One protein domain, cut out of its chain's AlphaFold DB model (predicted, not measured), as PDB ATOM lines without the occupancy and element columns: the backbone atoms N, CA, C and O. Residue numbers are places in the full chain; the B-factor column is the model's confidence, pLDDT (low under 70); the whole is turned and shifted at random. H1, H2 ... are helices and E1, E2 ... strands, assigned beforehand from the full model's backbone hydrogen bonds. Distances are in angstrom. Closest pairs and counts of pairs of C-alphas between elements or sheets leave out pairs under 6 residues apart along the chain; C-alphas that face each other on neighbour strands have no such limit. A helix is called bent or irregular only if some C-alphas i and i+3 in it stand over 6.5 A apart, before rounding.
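AT A GLANCE: This is residues 348 to 551 of the 579 residues of the protein "Beta-galactosidase" of Lentisphaerae bacterium (UniProt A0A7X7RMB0). A strongly twisted, curled sheet of six strands makes a wall, with H2 over one face at its E1 and E2 end, and H5 and the small sheet E3 and E5 packed by E7. H1 and H7 come near each other away from H2, and H6 lies at the opposite end of the longest axis from H2. The printed part has 204 residues with seven named helices and eight named strands, H1 E1 H2 E2 H3 E3 E4 H4 E5 H5 E6 H6 E7 E8 H7, mixed in class, with under half of the residues in named elements. The large sheet, order E1 E2 E8 E7 E6 E4, is mixed. The whole is compact, radius of gyration of the C-alphas 17.0 A, yet elongated, spanning 56 by 34 by 31 A.

HOW THE PARTS SIT: Edge strand E1, residues 372 to 376, is parallel to E2, residues 397 to 401, with N 375 and O 399 2.8 A apart. E2 is parallel to E8, residues 524 to 528, with N 400 and O 526 at 2.8 A. E7, residues 512 to 518, and E8 form an antiparallel hairpin, N 517 and O 525 at 2.8 A. E6, residues 475 to 480, is antiparallel to E7, N 477 and O 514 at 2.8 A, and to edge strand E4, residues 430 to 432, N 479 and O 431 at 2.9 A. H2, residues 384 to 393, joins E1 and E2 in a strand-helix-strand unit, two parallel strands with a helix between, its crossover right-handed. H2 and the sheet make two layers, helix on one face; its height over the sheet is 8.8 A, and it runs along E2, at 14 degrees on the local plane. H5, residues 469 to 473, is on the same face at 7.3 A, its closest C-alphas to E7 being Val 471 and Val 515, 6.5 A. H3, residues 409 to 415, touches H2 at a steep tilt of 44 degrees, the same way, closest C-alphas Ala 385 and Leu 415, 5.4 A. E3, residues 421 to 423, is antiparallel to E5, residues 465 to 467, N 423 and O 465 at 2.8 A; the closest C-alphas of E5 and E7, Leu 466 and Ala 512, are 5.0 A apart. H1, residues 352 to 360, only grazes the sheet; it is close but not clearly touching H7, residues 537 to 549, about perpendicular at 84 degrees, closest C-alphas Ala 360 and Arg 540, 7.1 A. H4, residues 456 to 459, and H6, residues 493 to 505, are not on the large sheet and touch no helix. Every O i to N i+4 pair is within hydrogen-bond range in H1, H2, H5 and H7; H6 has 7 of 9, H3 0 of 3 but 3 of 4 O i to N i+3 pairs, and H4 is too short for such a pair.

IN THESE COORDINATES: H1 begins at C-alpha 352 (168.753, 213.524, 189.877), and H7, 18.3 A long, ends at C-alpha 549 (173.382, 208.176, 213.400). H6, 19.4 A long, begins at (155.694, 174.210, 204.680); E7 is 16.8 A long. H3 and H6 are irregular: C-alphas 411 and 414 are 7.1 A apart, and 494 and 497 7.5 A.

THE WHOLE: The two C-alphas farthest apart, Gln 394 and Glu 494, are 56.9 A apart. The printed part has no cut. The long links are H1 to E1, E4 to H4 and E6 to H6. Mean pLDDT of the printed part is 94.0; only residue 368 is under 70.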
ATOM      1  N   TYR A 348     176.138 216.569 197.688       94.06
ATOM      2  CA  TYR A 348     176.046 215.320 196.941       94.06
ATOM      3  C   TYR A 348     176.677 215.440 195.554       94.06
ATOM      4  O   TYR A 348     176.672 216.512 194.953       94.06
ATOM      5  N   ALA A 349     177.201 214.329 195.043       91.31
ATOM      6  CA  ALA A 349     177.698 214.200 193.680       91.31
ATOM      7  C   ALA A 349     177.083 212.944 193.046       91.31
ATOM      8  O   ALA A 349     177.445 211.820 193.384       91.31
ATOM      9  N   GLY A 350     176.101 213.145 192.169       85.69
ATOM     10  CA  GLY A 350     175.372 212.075 191.490       85.69
ATOM     11  C   GLY A 350     174.159 212.607 190.728       85.69
ATOM     12  O   GLY A 350     173.874 213.807 190.743       85.69
ATOM     13  N   GLY A 351     173.440 211.712 190.049       85.62
ATOM     14  CA  GLY A 351     172.291 212.076 189.215       85.62
ATOM     15  C   GLY A 351     171.050 212.567 189.990       85.62
ATOM     16  O   GLY A 351     170.991 212.484 191.222       85.62
ATOM     17  N   PRO A 352     169.995 213.018 189.277       88.12
ATOM     18  CA  PRO A 352     168.753 213.524 189.877       88.12
ATOM     19  C   PRO A 352     168.087 212.556 190.865       88.12
ATOM     20  O   PRO A 352     167.507 212.991 191.859       88.12
ATOM     21  N   ALA A 353     168.218 211.247 190.632       89.62
ATOM     22  CA  ALA A 353     167.683 210.217 191.514       89.62
ATOM     23  C   ALA A 353     168.326 210.247 192.911       89.62
ATOM     24  O   ALA A 353     167.633 210.081 193.911       89.62
ATOM     25  N   LEU A 354     169.641 210.480 193.027       91.38
ATOM     26  CA  LEU A 354     170.295 210.603 194.336       91.38
ATOM     27  C   LEU A 354     169.765 211.823 195.100       91.38
ATOM     28  O   LEU A 354     169.413 211.711 196.272       91.38
ATOM     29  N   LYS A 355     169.628 212.965 194.415       92.06
ATOM     30  CA  LYS A 355     169.069 214.195 194.996       92.06
ATOM     31  C   LYS A 355     167.664 213.971 195.561       92.06
ATOM     32  O   LYS A 355     167.391 214.360 196.695       92.06
ATOM     33  N   GLN A 356     166.781 213.354 194.773       92.19
ATOM     34  CA  GLN A 356     165.397 213.078 195.177       92.19
ATOM     35  C   GLN A 356     165.337 212.177 196.414       92.19
ATOM     36  O   GLN A 356     164.571 212.453 197.333       92.19
ATOM     37  N   ARG A 357     166.187 211.150 196.471       92.56
ATOM     38  CA  ARG A 357     166.251 210.210 197.596       92.56
ATOM     39  C   ARG A 357     166.727 210.861 198.888       92.56
ATOM     40  O   ARG A 357     166.063 210.729 199.909       92.56
ATOM     41  N   LEU A 358     167.810 211.638 198.832       94.38
ATOM     42  CA  LEU A 358     168.297 212.382 199.999       94.38
ATOM     43  C   LEU A 358     167.220 213.332 200.548       94.38
ATOM     44  O   LEU A 358     166.985 213.370 201.757       94.38
ATOM     45  N   ALA A 359     166.507 214.033 199.660       92.38
ATOM     46  CA  ALA A 359     165.387 214.881 200.055       92.38
ATOM     47  C   ALA A 359     164.241 214.073 200.697       92.38
ATOM     48  O   ALA A 359     163.713 214.481 201.731       92.38
ATOM     49  N   ALA A 360     163.892 212.905 200.145       91.75
ATOM     50  CA  ALA A 360     162.863 212.017 200.696       91.75
ATOM     51  C   ALA A 360     163.223 211.461 202.088       91.75
ATOM     52  O   ALA A 360     162.339 211.201 202.908       91.75
ATOM     53  N   TRP A 361     164.515 211.320 202.393       94.44
ATOM     54  CA  TRP A 361     165.005 210.933 203.721       94.44
ATOM     55  C   TRP A 361     165.095 212.109 204.704       94.44
ATOM     56  O   TRP A 361     165.527 211.926 205.840       94.44
ATOM     57  N   GLY A 362     164.661 213.304 204.292       93.75
ATOM     58  CA  GLY A 362     164.637 214.498 205.133       93.75
ATOM     59  C   GLY A 362     166.001 215.160 205.307       93.75
ATOM     60  O   GLY A 362     166.170 215.928 206.253       93.75
ATOM     61  N   VAL A 363     166.970 214.859 204.437       94.62
ATOM     62  CA  VAL A 363     168.312 215.449 204.463       94.62
ATOM     63  C   VAL A 363     168.288 216.804 203.757       94.62
ATOM     64  O   VAL A 363     167.922 216.903 202.585       94.62
ATOM     65  N   ALA A 364     168.711 217.858 204.456       92.94
ATOM     66  CA  ALA A 364     168.885 219.173 203.850       92.94
ATOM     67  C   ALA A 364     170.111 219.181 202.923       92.94
ATOM     68  O   ALA A 364     171.211 218.787 203.320       92.94
ATOM     69  N   LEU A 365     169.929 219.646 201.687       92.12
ATOM     70  CA  LEU A 365     170.982 219.681 200.670       92.12
ATOM     71  C   LEU A 365     171.525 221.102 200.511       92.12
ATOM     72  O   LEU A 365     170.749 222.037 200.322       92.12
ATOM     73  N   HIS A 366     172.849 221.254 200.547       86.94
ATOM     74  CA  HIS A 366     173.538 222.524 200.303       86.94
ATOM     75  C   HIS A 366     174.829 222.261 199.528       86.94
ATOM     76  O   HIS A 366     175.524 221.290 199.818       86.94
ATOM     77  N   ASP A 367     175.154 223.111 198.554       75.69
ATOM     78  CA  ASP A 367     176.404 223.015 197.794       75.69
ATOM     79  C   ASP A 367     177.173 224.350 197.866       75.69
ATOM     80  O   ASP A 367     176.628 225.363 197.416       75.69
ATOM     81  N   PRO A 368     178.397 224.388 198.433       69.56
ATOM     82  CA  PRO A 368     179.085 223.304 199.143       69.56
ATOM     83  C   PRO A 368     178.622 223.189 200.608       69.56
ATOM     84  O   PRO A 368     178.355 224.186 201.277       69.56
ATOM     85  N   ALA A 369     178.519 221.968 201.124       71.00
ATOM     86  CA  ALA A 369     178.413 221.668 202.546       71.00
ATOM     87  C   ALA A 369     179.808 221.328 203.082       71.00
ATOM     88  O   ALA A 369     180.554 220.575 202.462       71.00
ATOM     89  N   GLU A 370     180.153 221.851 204.256       75.50
ATOM     90  CA  GLU A 370     181.541 221.822 204.740       75.50
ATOM     91  C   GLU A 370     181.977 220.473 205.336       75.50
ATOM     92  O   GLU A 370     183.168 220.224 205.482       75.50
ATOM     93  N   ARG A 371     181.043 219.590 205.725       90.88
ATOM     94  CA  ARG A 371     181.378 218.417 206.567       90.88
ATOM     95  C   ARG A 371     180.761 217.084 206.161       90.88
ATOM     96  O   ARG A 371     181.028 216.088 206.832       90.88
ATOM     97  N   PHE A 372     179.948 217.029 205.107       96.50
ATOM     98  CA  PHE A 372     179.352 215.767 204.663       96.50
ATOM     99  C   PHE A 372     179.119 215.746 203.156       96.50
ATOM    100  O   PHE A 372     178.431 216.617 202.619       96.50
ATOM    101  N   LEU A 373     179.645 214.719 202.494       96.69
ATOM    102  CA  LEU A 373     179.511 214.501 201.060       96.69
ATOM    103  C   LEU A 373     178.991 213.089 200.773       96.69
ATOM    104  O   LEU A 373     179.585 212.109 201.213       96.69
ATOM    105  N   VAL A 374     177.913 212.983 199.995       97.25
ATOM    106  CA  VAL A 374     177.398 211.710 199.467       97.25
ATOM    107  C   VAL A 374     177.720 211.605 197.980       97.25
ATOM    108  O   VAL A 374     177.367 212.491 197.209       97.25
ATOM    109  N   MET A 375     178.349 210.520 197.546       95.69
ATOM    110  CA  MET A 375     178.675 210.299 196.137       95.69
ATOM    111  C   MET A 375     178.048 209.022 195.603       95.69
ATOM    112  O   MET A 375     178.055 207.991 196.270       95.69
ATOM    113  N   ASP A 376     177.553 209.080 194.373       94.62
ATOM    114  CA  ASP A 376     177.184 207.901 193.600       94.62
ATOM    115  C   ASP A 376     178.435 207.322 192.923       94.62
ATOM    116  O   ASP A 376     179.020 207.940 192.032       94.62
ATOM    117  N   GLY A 377     178.851 206.129 193.348       93.50
ATOM    118  CA  GLY A 377     180.031 205.442 192.828       93.50
ATOM    119  C   GLY A 377     179.935 205.092 191.339       93.50
ATOM    120  O   GLY A 377     180.962 205.015 190.667       93.50
ATOM    121  N   GLY A 378     178.721 204.928 190.798       90.31
ATOM    122  CA  GLY A 378     178.503 204.661 189.374       90.31
ATOM    123  C   GLY A 378     178.649 205.896 188.489       90.31
ATOM    124  O   GLY A 378     178.962 205.777 187.303       90.31
ATOM    125  N   THR A 379     178.468 207.089 189.058       90.62
ATOM    126  CA  THR A 379     178.455 208.364 188.322       90.62
ATOM    127  C   THR A 379     179.382 209.410 188.943       90.62
ATOM    128  O   THR A 379     179.051 210.594 189.017       90.62
ATOM    129  N   LEU A 380     180.575 208.978 189.371       91.50
ATOM    130  CA  LEU A 380     181.569 209.860 189.981       91.50
ATOM    131  C   LEU A 380     181.979 211.014 189.045       91.50
ATOM    132  O   LEU A 380     182.339 210.768 187.889       91.50
ATOM    133  N   PRO A 381     181.987 212.269 189.533       91.38
ATOM    134  CA  PRO A 381     182.510 213.394 188.770       91.38
ATOM    135  C   PRO A 381     184.040 213.335 188.667       91.38
ATOM    136  O   PRO A 381     184.720 212.723 189.493       91.38
ATOM    137  N   SER A 382     184.605 214.030 187.680       91.69
ATOM    138  CA  SER A 382     186.059 214.067 187.451       91.69
ATOM    139  C   SER A 382     186.857 214.673 188.612       91.69
ATOM    140  O   SER A 382     188.037 214.371 188.763       91.69
ATOM    141  N   ASP A 383     186.229 215.496 189.453       93.06
ATOM    142  CA  ASP A 383     186.839 216.130 190.624       93.06
ATOM    143  C   ASP A 383     186.550 215.397 191.951       93.06
ATOM    144  O   ASP A 383     186.852 215.930 193.022       93.06
ATOM    145  N   ALA A 384     186.007 214.172 191.907       94.19
ATOM    146  CA  ALA A 384     185.613 213.398 193.090       94.19
ATOM    147  C   ALA A 384     186.747 213.213 194.116       94.19
ATOM    148  O   ALA A 384     186.517 213.357 195.318       94.19
ATOM    149  N   ALA A 385     187.976 212.942 193.663       95.00
ATOM    150  CA  ALA A 385     189.128 212.746 194.551       95.00
ATOM    151  C   ALA A 385     189.488 214.019 195.325       95.00
ATOM    152  O   ALA A 385     189.709 213.973 196.535       95.00
ATOM    153  N   ARG A 386     189.453 215.173 194.647       94.62
ATOM    154  CA  ARG A 386     189.679 216.481 195.269       94.62
ATOM    155  C   ARG A 386     188.616 216.763 196.334       94.62
ATOM    156  O   ARG A 386     188.972 217.046 197.472       94.62
ATOM    157  N   ARG A 387     187.329 216.608 195.990       93.75
ATOM    158  CA  ARG A 387     186.208 216.803 196.934       93.75
ATOM    159  C   ARG A 387     186.293 215.862 198.140       93.75
ATOM    160  O   ARG A 387     185.980 216.261 199.254       93.75
ATOM    161  N   THR A 388     186.726 214.620 197.915       94.88
ATOM    162  CA  THR A 388     186.918 213.623 198.979       94.88
ATOM    163  C   THR A 388     187.993 214.073 199.962       94.88
ATOM    164  O   THR A 388     187.720 214.121 201.158       94.88
ATOM    165  N   SER A 389     189.178 214.462 199.472       93.88
ATOM    166  CA  SER A 389     190.256 214.972 200.335       93.88
ATOM    167  C   SER A 389     189.808 216.208 201.109       93.88
ATOM    168  O   SER A 389     189.946 216.242 202.323       93.88
ATOM    169  N   GLU A 390     189.183 217.182 200.436       93.75
ATOM    170  CA  GLU A 390     188.737 218.438 201.055       93.75
ATOM    171  C   GLU A 390     187.805 218.217 202.253       93.75
ATOM    172  O   GLU A 390     187.970 218.872 203.281       93.75
ATOM    173  N   ILE A 391     186.850 217.288 202.137       95.12
ATOM    174  CA  ILE A 391     185.920 216.965 203.224       95.12
ATOM    175  C   ILE A 391     186.626 216.193 204.343       95.12
ATOM    176  O   ILE A 391     186.432 216.507 205.519       95.12
ATOM    177  N   LEU A 392     187.451 215.196 204.008       95.38
ATOM    178  CA  LEU A 392     188.142 214.374 205.008       95.38
ATOM    179  C   LEU A 392     189.190 215.176 205.796       95.38
ATOM    180  O   LEU A 392     189.254 215.045 207.017       95.38
ATOM    181  N   ASP A 393     189.945 216.061 205.139       93.00
ATOM    182  CA  ASP A 393     190.969 216.917 205.758       93.00
ATOM    183  C   ASP A 393     190.377 217.927 206.758       93.00
ATOM    184  O   ASP A 393     191.066 218.406 207.663       93.00
ATOM    185  N   GLN A 394     189.083 218.226 206.636       92.38
ATOM    186  CA  GLN A 394     188.325 219.067 207.568       92.38
ATOM    187  C   GLN A 394     187.657 218.266 208.701       92.38
ATOM    188  O   GLN A 394     186.925 218.836 209.511       92.38
ATOM    189  N   GLY A 395     187.899 216.953 208.778       93.88
ATOM    190  CA  GLY A 395     187.259 216.062 209.746       93.88
ATOM    191  C   GLY A 395     185.814 215.692 209.388       93.88
ATOM    192  O   GLY A 395     185.046 215.292 210.260       93.88
ATOM    193  N   GLY A 396     185.413 215.871 208.125       95.56
ATOM    194  CA  GLY A 396     184.077 215.557 207.623       95.56
ATOM    195  C   GLY A 396     183.882 214.087 207.242       95.56
ATOM    196  O   GLY A 396     184.786 213.258 207.347       95.56
ATOM    197  N   THR A 397     182.674 213.756 206.786       97.31
ATOM    198  CA  THR A 397     182.300 212.404 206.347       97.31
ATOM    199  C   THR A 397     182.071 212.346 204.840       97.31
ATOM    200  O   THR A 397     181.351 213.169 204.278       97.31
ATOM    201  N   VAL A 398     182.644 211.338 204.186       97.75
ATOM    202  CA  VAL A 398     182.387 211.015 202.780       97.75
ATOM    203  C   VAL A 398     181.708 209.651 202.709       97.75
ATOM    204  O   VAL A 398     182.287 208.659 203.137       97.75
ATOM    205  N   LEU A 399     180.497 209.596 202.156       98.19
ATOM    206  CA  LEU A 399     179.737 208.366 201.930       98.19
ATOM    207  C   LEU A 399     179.653 208.075 200.430       98.19
ATOM    208  O   LEU A 399     178.983 208.793 199.691       98.19
ATOM    209  N   ILE A 400     180.297 207.003 199.982       98.06
ATOM    210  CA  ILE A 400     180.241 206.526 198.599       98.06
ATOM    211  C   ILE A 400     179.208 205.399 198.507       98.06
ATOM    212  O   ILE A 400     179.270 204.420 199.251       98.06
ATOM    213  N   LEU A 401     178.261 205.530 197.582       97.56
ATOM    214  CA  LEU A 401     177.219 204.548 197.299       97.56
ATOM    215  C   LEU A 401     177.646 203.671 196.114       97.56
ATOM    216  O   LEU A 401     177.697 204.140 194.980       97.56
ATOM    217  N   ALA A 402     177.936 202.397 196.364       96.06
ATOM    218  CA  ALA A 402     178.314 201.384 195.376       96.06
ATOM    219  C   ALA A 402     177.198 200.336 195.232       96.06
ATOM    220  O   ALA A 402     177.377 199.158 195.518       96.06
ATOM    221  N   ILE A 403     176.007 200.794 194.847       92.69
ATOM    222  CA  ILE A 403     174.764 200.005 194.899       92.69
ATOM    223  C   ILE A 403     174.536 199.097 193.681       92.69
ATOM    224  O   ILE A 403     173.688 198.210 193.733       92.69
ATOM    225  N   ASP A 404     175.250 199.341 192.580       92.75
ATOM    226  CA  ASP A 404     175.152 198.554 191.349       92.75
ATOM    227  C   ASP A 404     176.117 197.357 191.421       92.75
ATOM    228  O   ASP A 404     177.331 197.570 191.484       92.75
ATOM    229  N   PRO A 405     175.626 196.102 191.381       94.38
ATOM    230  CA  PRO A 405     176.481 194.913 191.378       94.38
ATOM    231  C   PRO A 405     177.471 194.847 190.207       94.38
ATOM    232  O   PRO A 405     178.454 194.116 190.292       94.38
ATOM    233  N   SER A 406     177.214 195.582 189.120       94.88
ATOM    234  CA  SER A 406     178.066 195.644 187.929       94.88
ATOM    235  C   SER A 406     179.107 196.771 187.960       94.88
ATOM    236  O   SER A 406     179.874 196.925 187.006       94.88
ATOM    237  N   LEU A 407     179.165 197.554 189.044       94.94
ATOM    238  CA  LEU A 407     180.112 198.656 189.179       94.94
ATOM    239  C   LEU A 407     181.563 198.171 189.062       94.94
ATOM    240  O   LEU A 407     182.040 197.358 189.858       94.94
ATOM    241  N   ASP A 408     182.303 198.773 188.133       95.31
ATOM    242  CA  ASP A 408     183.755 198.647 188.080       95.31
ATOM    243  C   ASP A 408     184.398 199.376 189.270       95.31
ATOM    244  O   ASP A 408     184.627 200.590 189.253       95.31
ATOM    245  N   THR A 409     184.692 198.612 190.322       95.69
ATOM    246  CA  THR A 409     185.326 199.102 191.556       95.69
ATOM    247  C   THR A 409     186.685 199.769 191.339       95.69
ATOM    248  O   THR A 409     187.083 200.582 192.177       95.69
ATOM    249  N   ALA A 410     187.365 199.541 190.206       94.31
ATOM    250  CA  ALA A 410     188.611 200.236 189.887       94.31
ATOM    251  C   ALA A 410     188.421 201.762 189.836       94.31
ATOM    252  O   ALA A 410     189.325 202.507 190.222       94.31
ATOM    253  N   ARG A 411     187.220 202.229 189.464       93.12
ATOM    254  CA  ARG A 411     186.836 203.650 189.460       93.12
ATOM    255  C   ARG A 411     186.846 204.291 190.846       93.12
ATOM    256  O   ARG A 411     186.992 205.506 190.943       93.12
ATOM    257  N   LEU A 412     186.695 203.495 191.905       96.06
ATOM    258  CA  LEU A 412     186.706 203.976 193.285       96.06
ATOM    259  C   LEU A 412     188.126 204.097 193.848       96.06
ATOM    260  O   LEU A 412     188.326 204.830 194.809       96.06
ATOM    261  N   SER A 413     189.116 203.426 193.249       94.12
ATOM    262  CA  SER A 413     190.499 203.373 193.753       94.12
ATOM    263  C   SER A 413     191.113 204.741 194.087       94.12
ATOM    264  O   SER A 413     191.771 204.830 195.117       94.12
ATOM    265  N   PRO A 414     190.890 205.825 193.309       94.50
ATOM    266  CA  PRO A 414     191.420 207.147 193.656       94.50
ATOM    267  C   PRO A 414     190.841 207.752 194.945       94.50
ATOM    268  O   PRO A 414     191.392 208.718 195.463       94.50
ATOM    269  N   LEU A 415     189.708 207.232 195.427       95.44
ATOM    270  CA  LEU A 415     188.983 207.724 196.601       95.44
ATOM    271  C   LEU A 415     189.226 206.868 197.848       95.44
ATOM    272  O   LEU A 415     188.906 207.301 198.953       95.44
ATOM    273  N   LEU A 416     189.722 205.639 197.675       96.19
ATOM    274  CA  LEU A 416     189.807 204.641 198.735       96.19
ATOM    275  C   LEU A 416     191.264 204.411 199.169       96.19
ATOM    276  O   LEU A 416     192.157 204.358 198.327       96.19
ATOM    277  N   PRO A 417     191.523 204.188 200.470       95.00
ATOM    278  CA  PRO A 417     192.862 203.878 200.976       95.00
ATOM    279  C   PRO A 417     193.357 202.487 200.557       95.00
ATOM    280  O   PRO A 417     194.543 202.193 200.669       95.00
ATOM    281  N   GLN A 418     192.446 201.609 200.135       96.81
ATOM    282  CA  GLN A 418     192.706 200.220 199.782       96.81
ATOM    283  C   GLN A 418     191.739 199.770 198.674       96.81
ATOM    284  O   GLN A 418     190.619 200.284 198.609       96.81
ATOM    285  N   PRO A 419     192.118 198.782 197.843       97.06
ATOM    286  CA  PRO A 419     191.213 198.184 196.868       97.06
ATOM    287  C   PRO A 419     190.005 197.512 197.529       97.06
ATOM    288  O   PRO A 419     190.106 196.920 198.609       97.06
ATOM    289  N   VAL A 420     188.872 197.550 196.832       98.00
ATOM    290  CA  VAL A 420     187.619 196.901 197.225       98.00
ATOM    291  C   VAL A 420     187.085 196.081 196.059       98.00
ATOM    292  O   VAL A 420     187.320 196.422 194.905       98.00
ATOM    293  N   THR A 421     186.350 195.017 196.356       97.88
ATOM    294  CA  THR A 421     185.632 194.221 195.354       97.88
ATOM    295  C   THR A 421     184.178 194.052 195.761       97.88
ATOM    296  O   THR A 421     183.875 193.988 196.956       97.88
ATOM    297  N   LEU A 422     183.287 193.917 194.780       98.19
ATOM    298  CA  LEU A 422     181.898 193.534 195.028       98.19
ATOM    299  C   LEU A 422     181.745 192.011 195.050       98.19
ATOM    300  O   LEU A 422     182.434 191.294 194.326       98.19
ATOM    301  N   THR A 423     180.832 191.516 195.878       98.00
ATOM    302  CA  THR A 423     180.467 190.099 195.960       98.00
ATOM    303  C   THR A 423     179.023 189.879 195.527       98.00
ATOM    304  O   THR A 423     178.162 190.743 195.710       98.00
ATOM    305  N   ALA A 424     178.731 188.681 195.016       96.06
ATOM    306  CA  ALA A 424     177.372 188.227 194.724       96.06
ATOM    307  C   ALA A 424     176.619 187.857 196.017       96.06
ATOM    308  O   ALA A 424     176.255 186.705 196.248       96.06
ATOM    309  N   ARG A 425     176.433 188.839 196.901       96.38
ATOM    310  CA  ARG A 425     175.703 188.700 198.162       96.38
ATOM    311  C   ARG A 425     174.489 189.619 198.141       96.38
ATOM    312  O   ARG A 425     174.644 190.830 198.235       96.38
ATOM    313  N   ALA A 426     173.296 189.040 198.063       96.38
ATOM    314  CA  ALA A 426     172.051 189.764 198.287       96.38
ATOM    315  C   ALA A 426     171.530 189.525 199.711       96.38
ATOM    316  O   ALA A 426     171.884 188.523 200.342       96.38
ATOM    317  N   ALA A 427     170.707 190.442 200.216       97.38
ATOM    318  CA  ALA A 427     170.081 190.310 201.526       97.38
ATOM    319  C   ALA A 427     168.715 191.001 201.597       97.38
ATOM    320  O   ALA A 427     168.498 192.050 200.985       97.38
ATOM    321  N   THR A 428     167.822 190.429 202.404       96.81
ATOM    322  CA  THR A 428     166.503 190.978 202.774       96.81
ATOM    323  C   THR A 428     166.474 191.537 204.202       96.81
ATOM    324  O   THR A 428     165.535 192.220 204.605       96.81
ATOM    325  N   ALA A 429     167.529 191.285 204.971       97.62
ATOM    326  CA  ALA A 429     167.744 191.804 206.313       97.62
ATOM    327  C   ALA A 429     169.239 192.065 206.532       97.62
ATOM    328  O   ALA A 429     170.091 191.479 205.855       97.62
ATOM    329  N   LEU A 430     169.554 192.941 207.480       98.31
ATOM    330  CA  LEU A 430     170.918 193.266 207.877       98.31
ATOM    331  C   LEU A 430     171.153 192.908 209.346       98.31
ATOM    332  O   LEU A 430     170.235 192.868 210.160       98.31
ATOM    333  N   GLU A 431     172.417 192.718 209.678       97.81
ATOM    334  CA  GLU A 431     172.936 192.670 211.035       97.81
ATOM    335  C   GLU A 431     173.914 193.831 211.243       97.81
ATOM    336  O   GLU A 431     174.439 194.438 210.298       97.81
ATOM    337  N   ARG A 432     174.189 194.131 212.509       97.31
ATOM    338  CA  ARG A 432     175.298 195.010 212.878       97.31
ATOM    339  C   ARG A 432     176.594 194.237 212.630       97.31
ATOM    340  O   ARG A 432     176.756 193.134 213.138       97.31
ATOM    341  N   GLY A 433     177.497 194.799 211.828       96.25
ATOM    342  CA  GLY A 433     178.811 194.189 211.584       96.25
ATOM    343  C   GLY A 433     179.757 194.335 212.780       96.25
ATOM    344  O   GLY A 433     180.632 193.501 212.991       96.25
ATOM    345  N   ASP A 434     179.539 195.379 213.575       93.75
ATOM    346  CA  ASP A 434     180.232 195.687 214.820       93.75
ATOM    347  C   ASP A 434     179.209 196.336 215.764       93.75
ATOM    348  O   ASP A 434     178.736 197.451 215.518       93.75
ATOM    349  N   ASP A 435     178.860 195.634 216.846       93.06
ATOM    350  CA  ASP A 435     177.884 196.082 217.849       93.06
ATOM    351  C   ASP A 435     178.309 197.370 218.579       93.06
ATOM    352  O   ASP A 435     177.490 198.000 219.244       93.06
ATOM    353  N   THR A 436     179.570 197.792 218.446       95.00
ATOM    354  CA  THR A 436     180.103 199.034 219.025       95.00
ATOM    355  C   THR A 436     180.208 200.176 218.012       95.00
ATOM    356  O   THR A 436     180.594 201.294 218.366       95.00
ATOM    357  N   HIS A 437     179.894 199.932 216.735       96.88
ATOM    358  CA  HIS A 437     180.014 200.955 215.705       96.88
ATOM    359  C   HIS A 437     178.943 202.041 215.899       96.88
ATOM    360  O   HIS A 437     177.754 201.725 215.865       96.88
ATOM    361  N   PRO A 438     179.298 203.335 216.019       95.06
ATOM    362  CA  PRO A 438     178.355 204.388 216.417       95.06
ATOM    363  C   PRO A 438     177.169 204.556 215.458       95.06
ATOM    364  O   PRO A 438     176.088 204.958 215.876       95.06
ATOM    365  N   TRP A 439     177.349 204.225 214.175       96.75
ATOM    366  CA  TRP A 439     176.270 204.305 213.181       96.75
ATOM    367  C   TRP A 439     175.289 203.126 213.225       96.75
ATOM    368  O   TRP A 439     174.159 203.252 212.754       96.75
ATOM    369  N   ALA A 440     175.722 201.981 213.763       96.94
ATOM    370  CA  ALA A 440     174.985 200.720 213.709       96.94
ATOM    371  C   ALA A 440     174.478 200.263 215.082       96.94
ATOM    372  O   ALA A 440     173.377 199.731 215.170       96.94
ATOM    373  N   ALA A 441     175.240 200.514 216.149       96.38
ATOM    374  CA  ALA A 441     174.915 200.127 217.518       96.38
ATOM    375  C   ALA A 441     173.512 200.566 217.987       96.38
ATOM    376  O   ALA A 441     172.865 199.772 218.668       96.38
ATOM    377  N   PRO A 442     172.992 201.758 217.613       96.19
ATOM    378  CA  PRO A 442     171.638 202.162 217.998       96.19
ATOM    379  C   PRO A 442     170.511 201.382 217.304       96.19
ATOM    380  O   PRO A 442     169.372 201.446 217.758       96.19
ATOM    381  N   PHE A 443     170.785 200.674 216.202       96.25
ATOM    382  CA  PHE A 443     169.762 199.894 215.508       96.25
ATOM    383  C   PHE A 443     169.471 198.580 216.231       96.25
ATOM    384  O   PHE A 443     170.379 197.796 216.530       96.25
ATOM    385  N   SER A 444     168.185 198.289 216.415       94.50
ATOM    386  CA  SER A 444     167.740 196.928 216.701       94.50
ATOM    387  C   SER A 444     167.768 196.070 215.433       94.50
ATOM    388  O   SER A 444     167.769 196.596 214.320       94.50
ATOM    389  N   LEU A 445     167.751 194.740 215.566       95.00
ATOM    390  CA  LEU A 445     167.587 193.872 214.391       95.00
ATOM    391  C   LEU A 445     166.229 194.060 213.703       95.00
ATOM    392  O   LEU A 445     166.158 193.920 212.487       95.00
ATOM    393  N   ALA A 446     165.185 194.452 214.439       93.81
ATOM    394  CA  ALA A 446     163.888 194.786 213.852       93.81
ATOM    395  C   ALA A 446     163.982 196.001 212.909       93.81
ATOM    396  O   ALA A 446     163.363 196.015 211.851       93.81
ATOM    397  N   ASP A 447     164.812 196.996 213.242       95.06
ATOM    398  CA  ASP A 447     165.046 198.160 212.374       95.06
ATOM    399  C   ASP A 447     165.828 197.822 211.095       95.06
ATOM    400  O   ASP A 447     165.850 198.608 210.144       95.06
ATOM    401  N   LEU A 448     166.503 196.672 211.095       97.12
ATOM    402  CA  LEU A 448     167.340 196.161 210.015       97.12
ATOM    403  C   LEU A 448     166.653 195.042 209.217       97.12
ATOM    404  O   LEU A 448     167.275 194.425 208.347       97.12
ATOM    405  N   TYR A 449     165.377 194.783 209.496       96.44
ATOM    406  CA  TYR A 449     164.632 193.651 208.978       96.44
ATOM    407  C   TYR A 449     163.569 194.081 207.963       96.44
ATOM    408  O   TYR A 449     162.676 194.864 208.274       96.44
ATOM    409  N   PHE A 450     163.655 193.545 206.742       96.06
ATOM    410  CA  PHE A 450     162.771 193.935 205.633       96.06
ATOM    411  C   PHE A 450     162.195 192.745 204.865       96.06
ATOM    412  O   PHE A 450     161.514 192.923 203.858       96.06
ATOM    413  N   ALA A 451     162.434 191.520 205.338       94.56
ATOM    414  CA  ALA A 451     161.929 190.306 204.699       94.56
ATOM    415  C   ALA A 451     160.398 190.151 204.805       94.56
ATOM    416  O   ALA A 451     159.833 189.262 204.173       94.56
ATOM    417  N   GLU A 452     159.734 191.005 205.585       91.38
ATOM    418  CA  GLU A 452     158.274 191.072 205.726       91.38
ATOM    419  C   GLU A 452     157.631 192.229 204.946       91.38
ATOM    420  O   GLU A 452     156.428 192.437 205.066       91.38
ATOM    421  N   GLU A 453     158.390 192.964 204.124       91.31
ATOM    422  CA  GLU A 453     157.789 193.930 203.195       91.31
ATOM    423  C   GLU A 453     156.771 193.227 202.281       91.31
ATOM    424  O   GLU A 453     156.993 192.102 201.807       91.31
ATOM    425  N   GLU A 454     155.648 193.905 202.029       88.25
ATOM    426  CA  GLU A 454     154.487 193.303 201.370       88.25
ATOM    427  C   GLU A 454     154.809 192.783 199.970       88.25
ATOM    428  O   GLU A 454     154.499 191.639 199.627       88.25
ATOM    429  N   ARG A 455     155.481 193.610 199.164       90.31
ATOM    430  CA  ARG A 455     155.902 193.235 197.816       90.31
ATOM    431  C   ARG A 455     157.274 192.584 197.879       90.31
ATOM    432  O   ARG A 455     158.229 193.191 198.358       90.31
ATOM    433  N   ASP A 456     157.404 191.401 197.286       87.88
ATOM    434  CA  ASP A 456     158.673 190.666 197.192       87.88
ATOM    435  C   ASP A 456     159.819 191.529 196.631       87.88
ATOM    436  O   ASP A 456     160.948 191.465 197.116       87.88
ATOM    437  N   ALA A 457     159.514 192.396 195.658       89.38
ATOM    438  CA  ALA A 457     160.475 193.309 195.040       89.38
ATOM    439  C   ALA A 457     161.070 194.353 196.011       89.38
ATOM    440  O   ALA A 457     162.173 194.841 195.764       89.38
ATOM    441  N   ASP A 458     160.380 194.670 197.112       93.44
ATOM    442  CA  ASP A 458     160.804 195.684 198.089       93.44
ATOM    443  C   ASP A 458     161.665 195.099 199.228       93.44
ATOM    444  O   ASP A 458     162.373 195.829 199.936       93.44
ATOM    445  N   ARG A 459     161.649 193.768 199.395       94.44
ATOM    446  CA  ARG A 459     162.336 193.070 200.497       94.44
ATOM    447  C   ARG A 459     163.855 193.184 200.414       94.44
ATOM    448  O   ARG A 459     164.521 193.269 201.443       94.44
ATOM    449  N   CYS A 460     164.413 193.209 199.203       95.69
ATOM    450  CA  CYS A 460     165.857 193.287 198.985       95.69
ATOM    451  C   CYS A 460     166.416 194.632 199.484       95.69
ATOM    452  O   CYS A 460     166.100 195.689 198.942       95.69
ATOM    453  N   VAL A 461     167.251 194.583 200.527       96.94
ATOM    454  CA  VAL A 461     167.938 195.748 201.116       96.94
ATOM    455  C   VAL A 461     169.370 195.892 200.609       96.94
ATOM    456  O   VAL A 461     169.971 196.956 200.719       96.94
ATOM    457  N   MET A 462     169.938 194.826 200.054       97.06
ATOM    458  CA  MET A 462     171.319 194.792 199.593       97.06
ATOM    459  C   MET A 462     171.416 193.854 198.394       97.06
ATOM    460  O   MET A 462     170.928 192.727 198.466       97.06
ATOM    461  N   ARG A 463     172.044 194.306 197.303       96.62
ATOM    462  CA  ARG A 463     172.181 193.532 196.050       96.62
ATOM    463  C   ARG A 463     173.576 192.941 195.849       96.62
ATOM    464  O   ARG A 463     173.720 191.955 195.130       96.62
ATOM    465  N   CYS A 464     174.585 193.538 196.472       97.56
ATOM    466  CA  CYS A 464     175.966 193.073 196.476       97.56
ATOM    467  C   CYS A 464     176.621 193.371 197.833       97.56
ATOM    468  O   CYS A 464     176.232 194.311 198.534       97.56
ATOM    469  N   GLY A 465     177.615 192.570 198.213       98.25
ATOM    470  CA  GLY A 465     178.440 192.821 199.395       98.25
ATOM    471  C   GLY A 465     179.786 193.440 199.026       98.25
ATOM    472  O   GLY A 465     180.196 193.430 197.868       98.25
ATOM    473  N   LEU A 466     180.492 193.954 200.028       98.62
ATOM    474  CA  LEU A 466     181.858 194.456 199.925       98.62
ATOM    475  C   LEU A 466     182.848 193.389 200.403       98.62
ATOM    476  O   LEU A 466     182.622 192.717 201.411       98.62
ATOM    477  N   ALA A 467     183.984 193.273 199.723       98.38
ATOM    478  CA  ALA A 467     185.105 192.428 200.126       98.38
ATOM    479  C   ALA A 467     186.459 193.061 199.767       98.38
ATOM    480  O   ALA A 467     186.532 194.156 199.208       98.38
ATOM    481  N   GLY A 468     187.538 192.351 200.093       97.94
ATOM    482  CA  GLY A 468     188.906 192.747 199.773       97.94
ATOM    483  C   GLY A 468     189.593 193.568 200.874       97.94
ATOM    484  O   GLY A 468     189.048 193.723 201.973       97.94
ATOM    485  N   PRO A 469     190.804 194.088 200.596       98.19
ATOM    486  CA  PRO A 469     191.639 194.775 201.584       98.19
ATOM    487  C   PRO A 469     190.971 195.978 202.261       98.19
ATOM    488  O   PRO A 469     191.190 196.203 203.451       98.19
ATOM    489  N   PHE A 470     190.115 196.720 201.548       98.12
ATOM    490  CA  PHE A 470     189.335 197.819 202.127       98.12
ATOM    491  C   PHE A 470     188.432 197.358 203.275       98.12
ATOM    492  O   PHE A 470     188.382 198.011 204.314       98.12
ATOM    493  N   VAL A 471     187.766 196.210 203.118       98.19
ATOM    494  CA  VAL A 471     186.904 195.641 204.165       98.19
ATOM    495  C   VAL A 471     187.739 195.086 205.312       98.19
ATOM    496  O   VAL A 471     187.433 195.365 206.464       98.19
ATOM    497  N   ALA A 472     188.823 194.366 205.009       97.94
ATOM    498  CA  ALA A 472     189.689 193.758 206.022       97.94
ATOM    499  C   ALA A 472     190.383 194.784 206.939       97.94
ATOM    500  O   ALA A 472     190.689 194.474 208.086       97.94
ATOM    501  N   SER A 473     190.643 195.991 206.431       97.00
ATOM    502  CA  SER A 473     191.287 197.080 207.180       97.00
ATOM    503  C   SER A 473     190.308 198.114 207.752       97.00
ATOM    504  O   SER A 473     190.739 199.018 208.463       97.00
ATOM    505  N   GLY A 474     189.013 198.010 207.433       97.44
ATOM    506  CA  GLY A 474     187.971 198.940 207.874       97.44
ATOM    507  C   GLY A 474     187.112 198.389 209.010       97.44
ATOM    508  O   GLY A 474     187.256 197.244 209.431       97.44
ATOM    509  N   ARG A 475     186.166 199.201 209.490       98.12
ATOM    510  CA  ARG A 475     185.129 198.763 210.435       98.12
ATOM    511  C   ARG A 475     183.823 198.515 209.695       98.12
ATOM    512  O   ARG A 475     183.286 199.417 209.055       98.12
ATOM    513  N   VAL A 476     183.289 197.300 209.785       98.69
ATOM    514  CA  VAL A 476     182.000 196.950 209.175       98.69
ATOM    515  C   VAL A 476     180.876 197.424 210.092       98.69
ATOM    516  O   VAL A 476     180.657 196.856 211.153       98.69
ATOM    517  N   ALA A 477     180.151 198.466 209.695       98.50
ATOM    518  CA  ALA A 477     179.013 198.974 210.452       98.50
ATOM    519  C   ALA A 477     177.781 198.072 210.281       98.50
ATOM    520  O   ALA A 477     177.178 197.642 211.259       98.50
ATOM    521  N   LEU A 478     177.425 197.754 209.034       98.81
ATOM    522  CA  LEU A 478     176.279 196.904 208.696       98.81
ATOM    523  C   LEU A 478     176.717 195.786 207.758       98.81
ATOM    524  O   LEU A 478     177.575 195.989 206.893       98.81
ATOM    525  N   THR A 479     176.104 194.619 207.908       98.75
ATOM    526  CA  THR A 479     176.360 193.446 207.074       98.75
ATOM    527  C   THR A 479     175.059 192.720 206.739       98.75
ATOM    528  O   THR A 479     174.065 192.885 207.437       98.75
ATOM    529  N   ALA A 480     175.035 191.942 205.660       98.38
ATOM    530  CA  ALA A 480     173.937 191.035 205.353       98.38
ATOM    531  C   ALA A 480     173.651 190.106 206.533       98.38
ATOM    532  O   ALA A 480     174.580 189.510 207.078       98.38
ATOM    533  N   SER A 481     172.369 189.916 206.843       97.19
ATOM    534  CA  SER A 481     171.934 188.890 207.788       97.19
ATOM    535  C   SER A 481     172.476 187.511 207.396       97.19
ATOM    536  O   SER A 481     172.585 187.176 206.206       97.19
ATOM    537  N   ARG A 482     172.809 186.697 208.398       95.75
ATOM    538  CA  ARG A 482     173.197 185.289 208.232       95.75
ATOM    539  C   ARG A 482     172.050 184.418 207.715       95.75
ATOM    540  O   ARG A 482     172.319 183.387 207.093       95.75
ATOM    541  N   THR A 483     170.818 184.890 207.903       96.00
ATOM    542  CA  THR A 483     169.561 184.207 207.589       96.00
ATOM    543  C   THR A 483     168.710 185.052 206.645       96.00
ATOM    544  O   THR A 483     168.538 186.256 206.857       96.00
ATOM    545  N   ASP A 484     168.156 184.421 205.609       95.44
ATOM    546  CA  ASP A 484     167.186 185.040 204.704       95.44
ATOM    547  C   ASP A 484     165.770 184.570 205.037       95.44
ATOM    548  O   ASP A 484     165.297 183.537 204.570       95.44
ATOM    549  N   TRP A 485     165.077 185.369 205.842       95.06
ATOM    550  CA  TRP A 485     163.715 185.072 206.273       95.06
ATOM    551  C   TRP A 485     162.691 185.068 205.134       95.06
ATOM    552  O   TRP A 485     161.595 184.554 205.331       95.06
ATOM    553  N   SER A 486     163.024 185.555 203.932       92.94
ATOM    554  CA  SER A 486     162.141 185.397 202.767       92.94
ATOM    555  C   SER A 486     162.034 183.942 202.289       92.94
ATOM    556  O   SER A 486     161.078 183.585 201.604       92.94
ATOM    557  N   LEU A 487     162.976 183.084 202.699       93.19
ATOM    558  CA  LEU A 487     162.900 181.636 202.505       93.19
ATOM    559  C   LEU A 487     161.939 180.962 203.490       93.19
ATOM    560  O   LEU A 487     161.536 179.831 203.246       93.19
ATOM    561  N   PHE A 488     161.562 181.649 204.572       92.44
ATOM    562  CA  PHE A 488     160.614 181.151 205.563       92.44
ATOM    563  C   PHE A 488     159.216 181.768 205.398       92.44
ATOM    564  O   PHE A 488     158.200 181.075 205.345       92.44
ATOM    565  N   ASN A 489     159.167 183.095 205.315       90.31
ATOM    566  CA  ASN A 489     157.941 183.879 205.321       90.31
ATOM    567  C   ASN A 489     157.151 183.696 204.026       90.31
ATOM    568  O   ASN A 489     157.694 183.876 202.938       90.31
ATOM    569  N   ARG A 490     155.840 183.446 204.141       84.94
ATOM    570  CA  ARG A 490     154.933 183.284 202.985       84.94
ATOM    571  C   ARG A 490     155.403 182.178 202.022       84.94
ATOM    572  O   ARG A 490     155.216 182.281 200.811       84.94
ATOM    573  N   ARG A 491     156.040 181.135 202.559       87.94
ATOM    574  CA  ARG A 491     156.483 179.948 201.817       87.94
ATOM    575  C   ARG A 491     155.733 178.710 202.290       87.94
ATOM    576  O   ARG A 491     155.271 178.660 203.432       87.94
ATOM    577  N   ALA A 492     155.621 177.739 201.392       83.00
ATOM    578  CA  ALA A 492     154.991 176.462 201.677       83.00
ATOM    579  C   ALA A 492     155.798 175.680 202.726       83.00
ATOM    580  O   ALA A 492     157.009 175.873 202.885       83.00
ATOM    581  N   GLU A 493     155.118 174.843 203.498       78.00
ATOM    582  CA  GLU A 493     155.694 174.210 204.680       78.00
ATOM    583  C   GLU A 493     156.820 173.236 204.357       78.00
ATOM    584  O   GLU A 493     157.853 173.215 205.031       78.00
ATOM    585  N   GLU A 494     156.623 172.495 203.272       76.44
ATOM    586  CA  GLU A 494     157.534 171.502 202.734       76.44
ATOM    587  C   GLU A 494     158.860 172.107 202.243       76.44
ATOM    588  O   GLU A 494     159.849 171.391 202.106       76.44
ATOM    589  N   GLU A 495     158.917 173.426 202.025       83.00
ATOM    590  CA  GLU A 495     160.118 174.125 201.553       83.00
ATOM    591  C   GLU A 495     160.802 174.941 202.657       83.00
ATOM    592  O   GLU A 495     162.033 174.981 202.758       83.00
ATOM    593  N   LYS A 496     160.009 175.630 203.485       88.00
ATOM    594  CA  LYS A 496     160.460 176.830 204.202       88.00
ATOM    595  C   LYS A 496     161.538 176.579 205.260       88.00
ATOM    596  O   LYS A 496     162.481 177.359 205.385       88.00
ATOM    597  N   VAL A 497     161.431 175.482 206.015       91.88
ATOM    598  CA  VAL A 497     162.373 175.174 207.109       91.88
ATOM    599  C   VAL A 497     163.692 174.643 206.546       91.88
ATOM    600  O   VAL A 497     164.762 175.128 206.912       91.88
ATOM    601  N   GLY A 498     163.621 173.690 205.613       93.00
ATOM    602  CA  GLY A 498     164.802 173.112 204.971       93.00
ATOM    603  C   GLY A 498     165.601 174.148 204.178       93.00
ATOM    604  O   GLY A 498     166.826 174.196 204.290       93.00
ATOM    605  N   ALA A 499     164.920 175.036 203.442       94.12
ATOM    606  CA  ALA A 499     165.561 176.129 202.710       94.12
ATOM    607  C   ALA A 499     166.319 177.087 203.640       94.12
ATOM    608  O   ALA A 499     167.433 177.506 203.314       94.12
ATOM    609  N   LEU A 500     165.752 177.399 204.808       95.12
ATOM    610  CA  LEU A 500     166.382 178.280 205.784       95.12
ATOM    611  C   LEU A 500     167.654 177.659 206.380       95.12
ATOM    612  O   LEU A 500     168.700 178.302 206.363       95.12
ATOM    613  N   PHE A 501     167.602 176.396 206.823       95.69
ATOM    614  CA  PHE A 501     168.786 175.678 207.321       95.69
ATOM    615  C   PHE A 501     169.867 175.524 206.249       95.69
ATOM    616  O   PHE A 501     171.049 175.733 206.520       95.69
ATOM    617  N   CYS A 502     169.467 175.199 205.016       95.81
ATOM    618  CA  CYS A 502     170.376 175.149 203.877       95.81
ATOM    619  C   CYS A 502     171.090 176.494 203.688       95.81
ATOM    620  O   CYS A 502     172.318 176.544 203.590       95.81
ATOM    621  N   TYR A 503     170.334 177.596 203.714       95.88
ATOM    622  CA  TYR A 503     170.891 178.938 203.603       95.88
ATOM    623  C   TYR A 503     171.834 179.273 204.759       95.88
ATOM    624  O   TYR A 503     172.911 179.816 204.513       95.88
ATOM    625  N   GLU A 504     171.467 178.960 206.003       96.06
ATOM    626  CA  GLU A 504     172.263 179.241 207.203       96.06
ATOM    627  C   GLU A 504     173.606 178.500 207.198       96.06
ATOM    628  O   GLU A 504     174.637 179.130 207.450       96.06
ATOM    629  N   HIS A 505     173.626 177.224 206.805       95.06
ATOM    630  CA  HIS A 505     174.858 176.432 206.706       95.06
ATOM    631  C   HIS A 505     175.722 176.769 205.490       95.06
ATOM    632  O   HIS A 505     176.930 176.538 205.522       95.06
ATOM    633  N   HIS A 506     175.136 177.313 204.420       95.81
ATOM    634  CA  HIS A 506     175.883 177.661 203.218       95.81
ATOM    635  C   HIS A 506     176.997 178.678 203.522       95.81
ATOM    636  O   HIS A 506     176.770 179.700 204.181       95.81
ATOM    637  N   VAL A 507     178.203 178.423 203.010       96.19
ATOM    638  CA  VAL A 507     179.324 179.364 203.075       96.19
ATOM    639  C   VAL A 507     179.059 180.482 202.081       96.19
ATOM    640  O   VAL A 507     179.120 180.309 200.868       96.19
ATOM    641  N   LYS A 508     178.753 181.655 202.623       95.75
ATOM    642  CA  LYS A 508     178.352 182.826 201.851       95.75
ATOM    643  C   LYS A 508     179.567 183.717 201.582       95.75
ATOM    644  O   LYS A 508     180.432 183.835 202.454       95.75
ATOM    645  N   PRO A 509     179.641 184.398 200.426       96.56
ATOM    646  CA  PRO A 509     180.639 185.441 200.236       96.56
ATOM    647  C   PRO A 509     180.404 186.595 201.223       96.56
ATOM    648  O   PRO A 509     179.307 186.739 201.770       96.56
ATOM    649  N   SER A 510     181.424 187.438 201.430       97.69
ATOM    650  CA  SER A 510     181.330 188.597 202.332       97.69
ATOM    651  C   SER A 510     180.072 189.417 202.056       97.69
ATOM    652  O   SER A 510     179.795 189.775 200.910       97.69
ATOM    653  N   GLY A 511     179.328 189.722 203.116       97.62
ATOM    654  CA  GLY A 511     178.145 190.570 203.073       97.62
ATOM    655  C   GLY A 511     178.337 191.915 203.740       97.62
ATOM    656  O   GLY A 511     177.354 192.473 204.210       97.62
ATOM    657  N   ALA A 512     179.564 192.421 203.877       98.69
ATOM    658  CA  ALA A 512     179.770 193.766 204.408       98.69
ATOM    659  C   ALA A 512     179.004 194.779 203.539       98.69
ATOM    660  O   ALA A 512     179.192 194.817 202.326       98.69
ATOM    661  N   ALA A 513     178.113 195.552 204.152       98.56
ATOM    662  CA  ALA A 513     177.159 196.404 203.448       98.56
ATOM    663  C   ALA A 513     177.472 197.892 203.628       98.56
ATOM    664  O   ALA A 513     177.236 198.697 202.733       98.56
ATOM    665  N   LEU A 514     178.016 198.250 204.792       98.81
ATOM    666  CA  LEU A 514     178.489 199.589 205.120       98.81
ATOM    667  C   LEU A 514     179.805 199.458 205.880       98.81
ATOM    668  O   LEU A 514     179.826 198.898 206.974       98.81
ATOM    669  N   VAL A 515     180.892 199.967 205.305       98.81
ATOM    670  CA  VAL A 515     182.239 199.887 205.888       98.81
ATOM    671  C   VAL A 515     182.812 201.284 206.038       98.81
ATOM    672  O   VAL A 515     182.716 202.083 205.107       98.81
ATOM    673  N   THR A 516     183.410 201.566 207.193       98.50
ATOM    674  CA  THR A 516     184.019 202.856 207.520       98.50
ATOM    675  C   THR A 516     185.529 202.749 207.697       98.50
ATOM    676  O   THR A 516     186.065 201.738 208.153       98.50
ATOM    677  N   HIS A 517     186.213 203.829 207.342       97.94
ATOM    678  CA  HIS A 517     187.634 204.063 207.554       97.94
ATOM    679  C   HIS A 517     187.814 205.421 208.217       97.94
ATOM    680  O   HIS A 517     187.244 206.420 207.771       97.94
ATOM    681  N   ALA A 518     188.630 205.461 209.266       95.31
ATOM    682  CA  ALA A 518     189.068 206.724 209.835       95.31
ATOM    683  C   ALA A 518     190.105 207.367 208.903       95.31
ATOM    684  O   ALA A 518     191.069 206.724 208.491       95.31
ATOM    685  N   ALA A 519     189.909 208.641 208.595       90.19
ATOM    686  CA  ALA A 519     190.881 209.491 207.926       90.19
ATOM    687  C   ALA A 519     191.566 210.419 208.948       90.19
ATOM    688  O   ALA A 519     191.182 210.493 210.120       90.19
ATOM    689  N   GLY A 520     192.603 211.140 208.513       79.31
ATOM    690  CA  GLY A 520     193.265 212.144 209.349       79.31
ATOM    691  C   GLY A 520     192.283 213.188 209.903       79.31
ATOM    692  O   GLY A 520     191.223 213.428 209.331       79.31
ATOM    693  N   ARG A 521     192.628 213.811 211.041       82.81
ATOM    694  CA  ARG A 521     191.842 214.891 211.686       82.81
ATOM    695  C   ARG A 521     190.391 214.518 212.053       82.81
ATOM    696  O   ARG A 521     189.567 215.403 212.251       82.81
ATOM    697  N   GLY A 522     190.092 213.224 212.199       86.31
ATOM    698  CA  GLY A 522     188.768 212.730 212.594       86.31
ATOM    699  C   GLY A 522     187.784 212.551 211.435       86.31
ATOM    700  O   GLY A 522     186.608 212.299 211.687       86.31
ATOM    701  N   GLY A 523     188.243 212.665 210.184       94.25
ATOM    702  CA  GLY A 523     187.406 212.414 209.012       94.25
ATOM    703  C   GLY A 523     186.974 210.951 208.922       94.25
ATOM    704  O   GLY A 523     187.650 210.058 209.435       94.25
ATOM    705  N   THR A 524     185.846 210.688 208.265       97.44
ATOM    706  CA  THR A 524     185.344 209.321 208.054       97.44
ATOM    707  C   THR A 524     185.036 209.084 206.585       97.44
ATOM    708  O   THR A 524     184.192 209.759 206.000       97.44
ATOM    709  N   LEU A 525     185.688 208.092 205.990       98.19
ATOM    710  CA  LEU A 525     185.352 207.586 204.665       98.19
ATOM    711  C   LEU A 525     184.474 206.347 204.817       98.19
ATOM    712  O   LEU A 525     184.819 205.437 205.565       98.19
ATOM    713  N   ALA A 526     183.361 206.290 204.097       98.44
ATOM    714  CA  ALA A 526     182.444 205.167 204.128       98.44
ATOM    715  C   ALA A 526     182.072 204.701 202.724       98.44
ATOM    716  O   ALA A 526     181.828 205.510 201.829       98.44
ATOM    717  N   LEU A 527     181.976 203.386 202.557       98.62
ATOM    718  CA  LEU A 527     181.474 202.744 201.348       98.62
ATOM    719  C   LEU A 527     180.237 201.917 201.696       98.62
ATOM    720  O   LEU A 527     180.252 201.168 202.674       98.62
ATOM    721  N   CYS A 528     179.175 202.070 200.907       98.56
ATOM    722  CA  CYS A 528     177.860 201.504 201.185       98.56
ATOM    723  C   CYS A 528     177.248 200.848 199.943       98.56
ATOM    724  O   CYS A 528     177.200 201.474 198.887       98.56
ATOM    725  N   THR A 529     176.735 199.626 200.073       98.31
ATOM    726  CA  THR A 529     176.059 198.871 198.996       98.31
ATOM    727  C   THR A 529     174.555 198.713 199.226       98.31
ATOM    728  O   THR A 529     173.878 197.994 198.488       98.31
ATOM    729  N   LEU A 530     174.016 199.372 200.254       97.88
ATOM    730  CA  LEU A 530     172.600 199.286 200.597       97.88
ATOM    731  C   LEU A 530     171.727 199.893 199.502       97.88
ATOM    732  O   LEU A 530     172.016 200.973 198.982       97.88
ATOM    733  N   ASP A 531     170.636 199.203 199.179       94.31
ATOM    734  CA  ASP A 531     169.686 199.639 198.169       94.31
ATOM    735  C   ASP A 531     169.082 200.988 198.569       94.31
ATOM    736  O   ASP A 531     168.604 201.218 199.685       94.31
ATOM    737  N   THR A 532     169.147 201.908 197.620       92.88
ATOM    738  CA  THR A 532     168.605 203.255 197.760       92.88
ATOM    739  C   THR A 532     167.415 203.462 196.832       92.88
ATOM    740  O   THR A 532     166.801 204.515 196.884       92.88
ATOM    741  N   ALA A 533     167.107 202.526 195.932       89.88
ATOM    742  CA  ALA A 533     166.077 202.696 194.911       89.88
ATOM    743  C   ALA A 533     164.670 202.393 195.447       89.88
ATOM    744  O   ALA A 533     163.714 203.044 195.031       89.88
ATOM    745  N   THR A 534     164.548 201.443 196.372       92.31
ATOM    746  CA  THR A 534     163.271 201.068 196.981       92.31
ATOM    747  C   THR A 534     162.777 202.155 197.938       92.31
ATOM    748  O   THR A 534     163.436 202.481 198.927       92.31
ATOM    749  N   ASP A 535     161.585 202.693 197.668       92.12
ATOM    750  CA  ASP A 535     160.987 203.806 198.415       92.12
ATOM    751  C   ASP A 535     159.700 203.391 199.153       92.12
ATOM    752  O   ASP A 535     158.582 203.735 198.764       92.12
ATOM    753  N   THR A 536     159.862 202.633 200.240       93.31
ATOM    754  CA  THR A 536     158.786 202.283 201.186       93.31
ATOM    755  C   THR A 536     158.876 203.138 202.459       93.31
ATOM    756  O   THR A 536     159.937 203.700 202.758       93.31
ATOM    757  N   PRO A 537     157.802 203.240 203.270       92.38
ATOM    758  CA  PRO A 537     157.873 203.895 204.577       92.38
ATOM    759  C   PRO A 537     158.997 203.346 205.470       92.38
ATOM    760  O   PRO A 537     159.751 204.130 206.049       92.38
ATOM    761  N   ALA A 538     159.181 202.021 205.513       92.25
ATOM    762  CA  ALA A 538     160.242 201.397 206.301       92.25
ATOM    763  C   ALA A 538     161.643 201.752 205.770       92.25
ATOM    764  O   ALA A 538     162.526 202.097 206.559       92.25
ATOM    765  N   ARG A 539     161.846 201.780 204.443       94.19
ATOM    766  CA  ARG A 539     163.111 202.222 203.821       94.19
ATOM    767  C   ARG A 539     163.431 203.680 204.124       94.19
ATOM    768  O   ARG A 539     164.568 203.991 204.478       94.19
ATOM    769  N   ARG A 540     162.438 204.572 204.040       94.50
ATOM    770  CA  ARG A 540     162.609 205.989 204.401       94.50
ATOM    771  C   ARG A 540     162.967 206.148 205.875       94.50
ATOM    772  O   ARG A 540     163.879 206.910 206.191       94.50
ATOM    773  N   ALA A 541     162.296 205.418 206.766       94.69
ATOM    774  CA  ALA A 541     162.591 205.434 208.197       94.69
ATOM    775  C   ALA A 541     163.994 204.890 208.512       94.69
ATOM    776  O   ALA A 541     164.684 205.445 209.369       94.69
ATOM    777  N   PHE A 542     164.433 203.837 207.818       96.81
ATOM    778  CA  PHE A 542     165.785 203.288 207.934       96.81
ATOM    779  C   PHE A 542     166.849 204.310 207.511       96.81
ATOM    780  O   PHE A 542     167.713 204.660 208.315       96.81
ATOM    781  N   TRP A 543     166.763 204.845 206.288       97.12
ATOM    782  CA  TRP A 543     167.759 205.790 205.774       97.12
ATOM    783  C   TRP A 543     167.808 207.081 206.595       97.12
ATOM    784  O   TRP A 543     168.894 207.544 206.942       97.12
ATOM    785  N   ARG A 544     166.652 207.623 206.998       95.88
ATOM    786  CA  ARG A 544     166.575 208.793 207.889       95.88
ATOM    787  C   ARG A 544     167.325 208.555 209.202       95.88
ATOM    788  O   ARG A 544     168.106 209.405 209.640       95.88
ATOM    789  N   ARG A 545     167.112 207.392 209.826       96.25
ATOM    790  CA  ARG A 545     167.808 207.006 211.060       96.25
ATOM    791  C   ARG A 545     169.302 206.828 210.830       96.25
ATOM    792  O   ARG A 545     170.084 207.394 211.583       96.25
ATOM    793  N   LEU A 546     169.702 206.162 209.749       97.50
ATOM    794  CA  LEU A 546     171.112 205.958 209.424       97.50
ATOM    795  C   LEU A 546     171.855 207.295 209.251       97.50
ATOM    796  O   LEU A 546     172.899 207.489 209.868       97.50
ATOM    797  N   PHE A 547     171.289 208.251 208.506       97.06
ATOM    798  CA  PHE A 547     171.856 209.601 208.378       97.06
ATOM    799  C   PHE A 547     171.917 210.340 209.722       97.06
ATOM    800  O   PHE A 547     172.908 211.010 210.015       97.06
ATOM    801  N   THR A 548     170.903 210.170 210.570       95.81
ATOM    802  CA  THR A 548     170.907 210.733 211.928       95.81
ATOM    803  C   THR A 548     172.036 210.144 212.774       95.81
ATOM    804  O   THR A 548     172.753 210.891 213.434       95.81
ATOM    805  N   HIS A 549     172.274 208.830 212.698       95.75
ATOM    806  CA  HIS A 549     173.382 208.176 213.400       95.75
ATOM    807  C   HIS A 549     174.757 208.590 212.847       95.75
ATOM    808  O   HIS A 549     175.744 208.587 213.579       95.75
ATOM    809  N   MET A 550     174.823 208.994 211.574       95.69
ATOM    810  CA  MET A 550     175.998 209.626 210.960       95.69
ATOM    811  C   MET A 550     176.163 211.110 211.349       95.69
ATOM    812  O   MET A 550     177.092 211.770 210.889       95.69
ATOM    813  N   GLY A 551     175.278 211.652 212.194       94.81
ATOM    814  CA  GLY A 551     175.344 213.019 212.710       94.81
ATOM    815  C   GLY A 551     174.615 214.067 211.866       94.81
ATOM    816  O   GLY A 551     174.744 215.256 212.159       94.81
TER     817      GLY A 551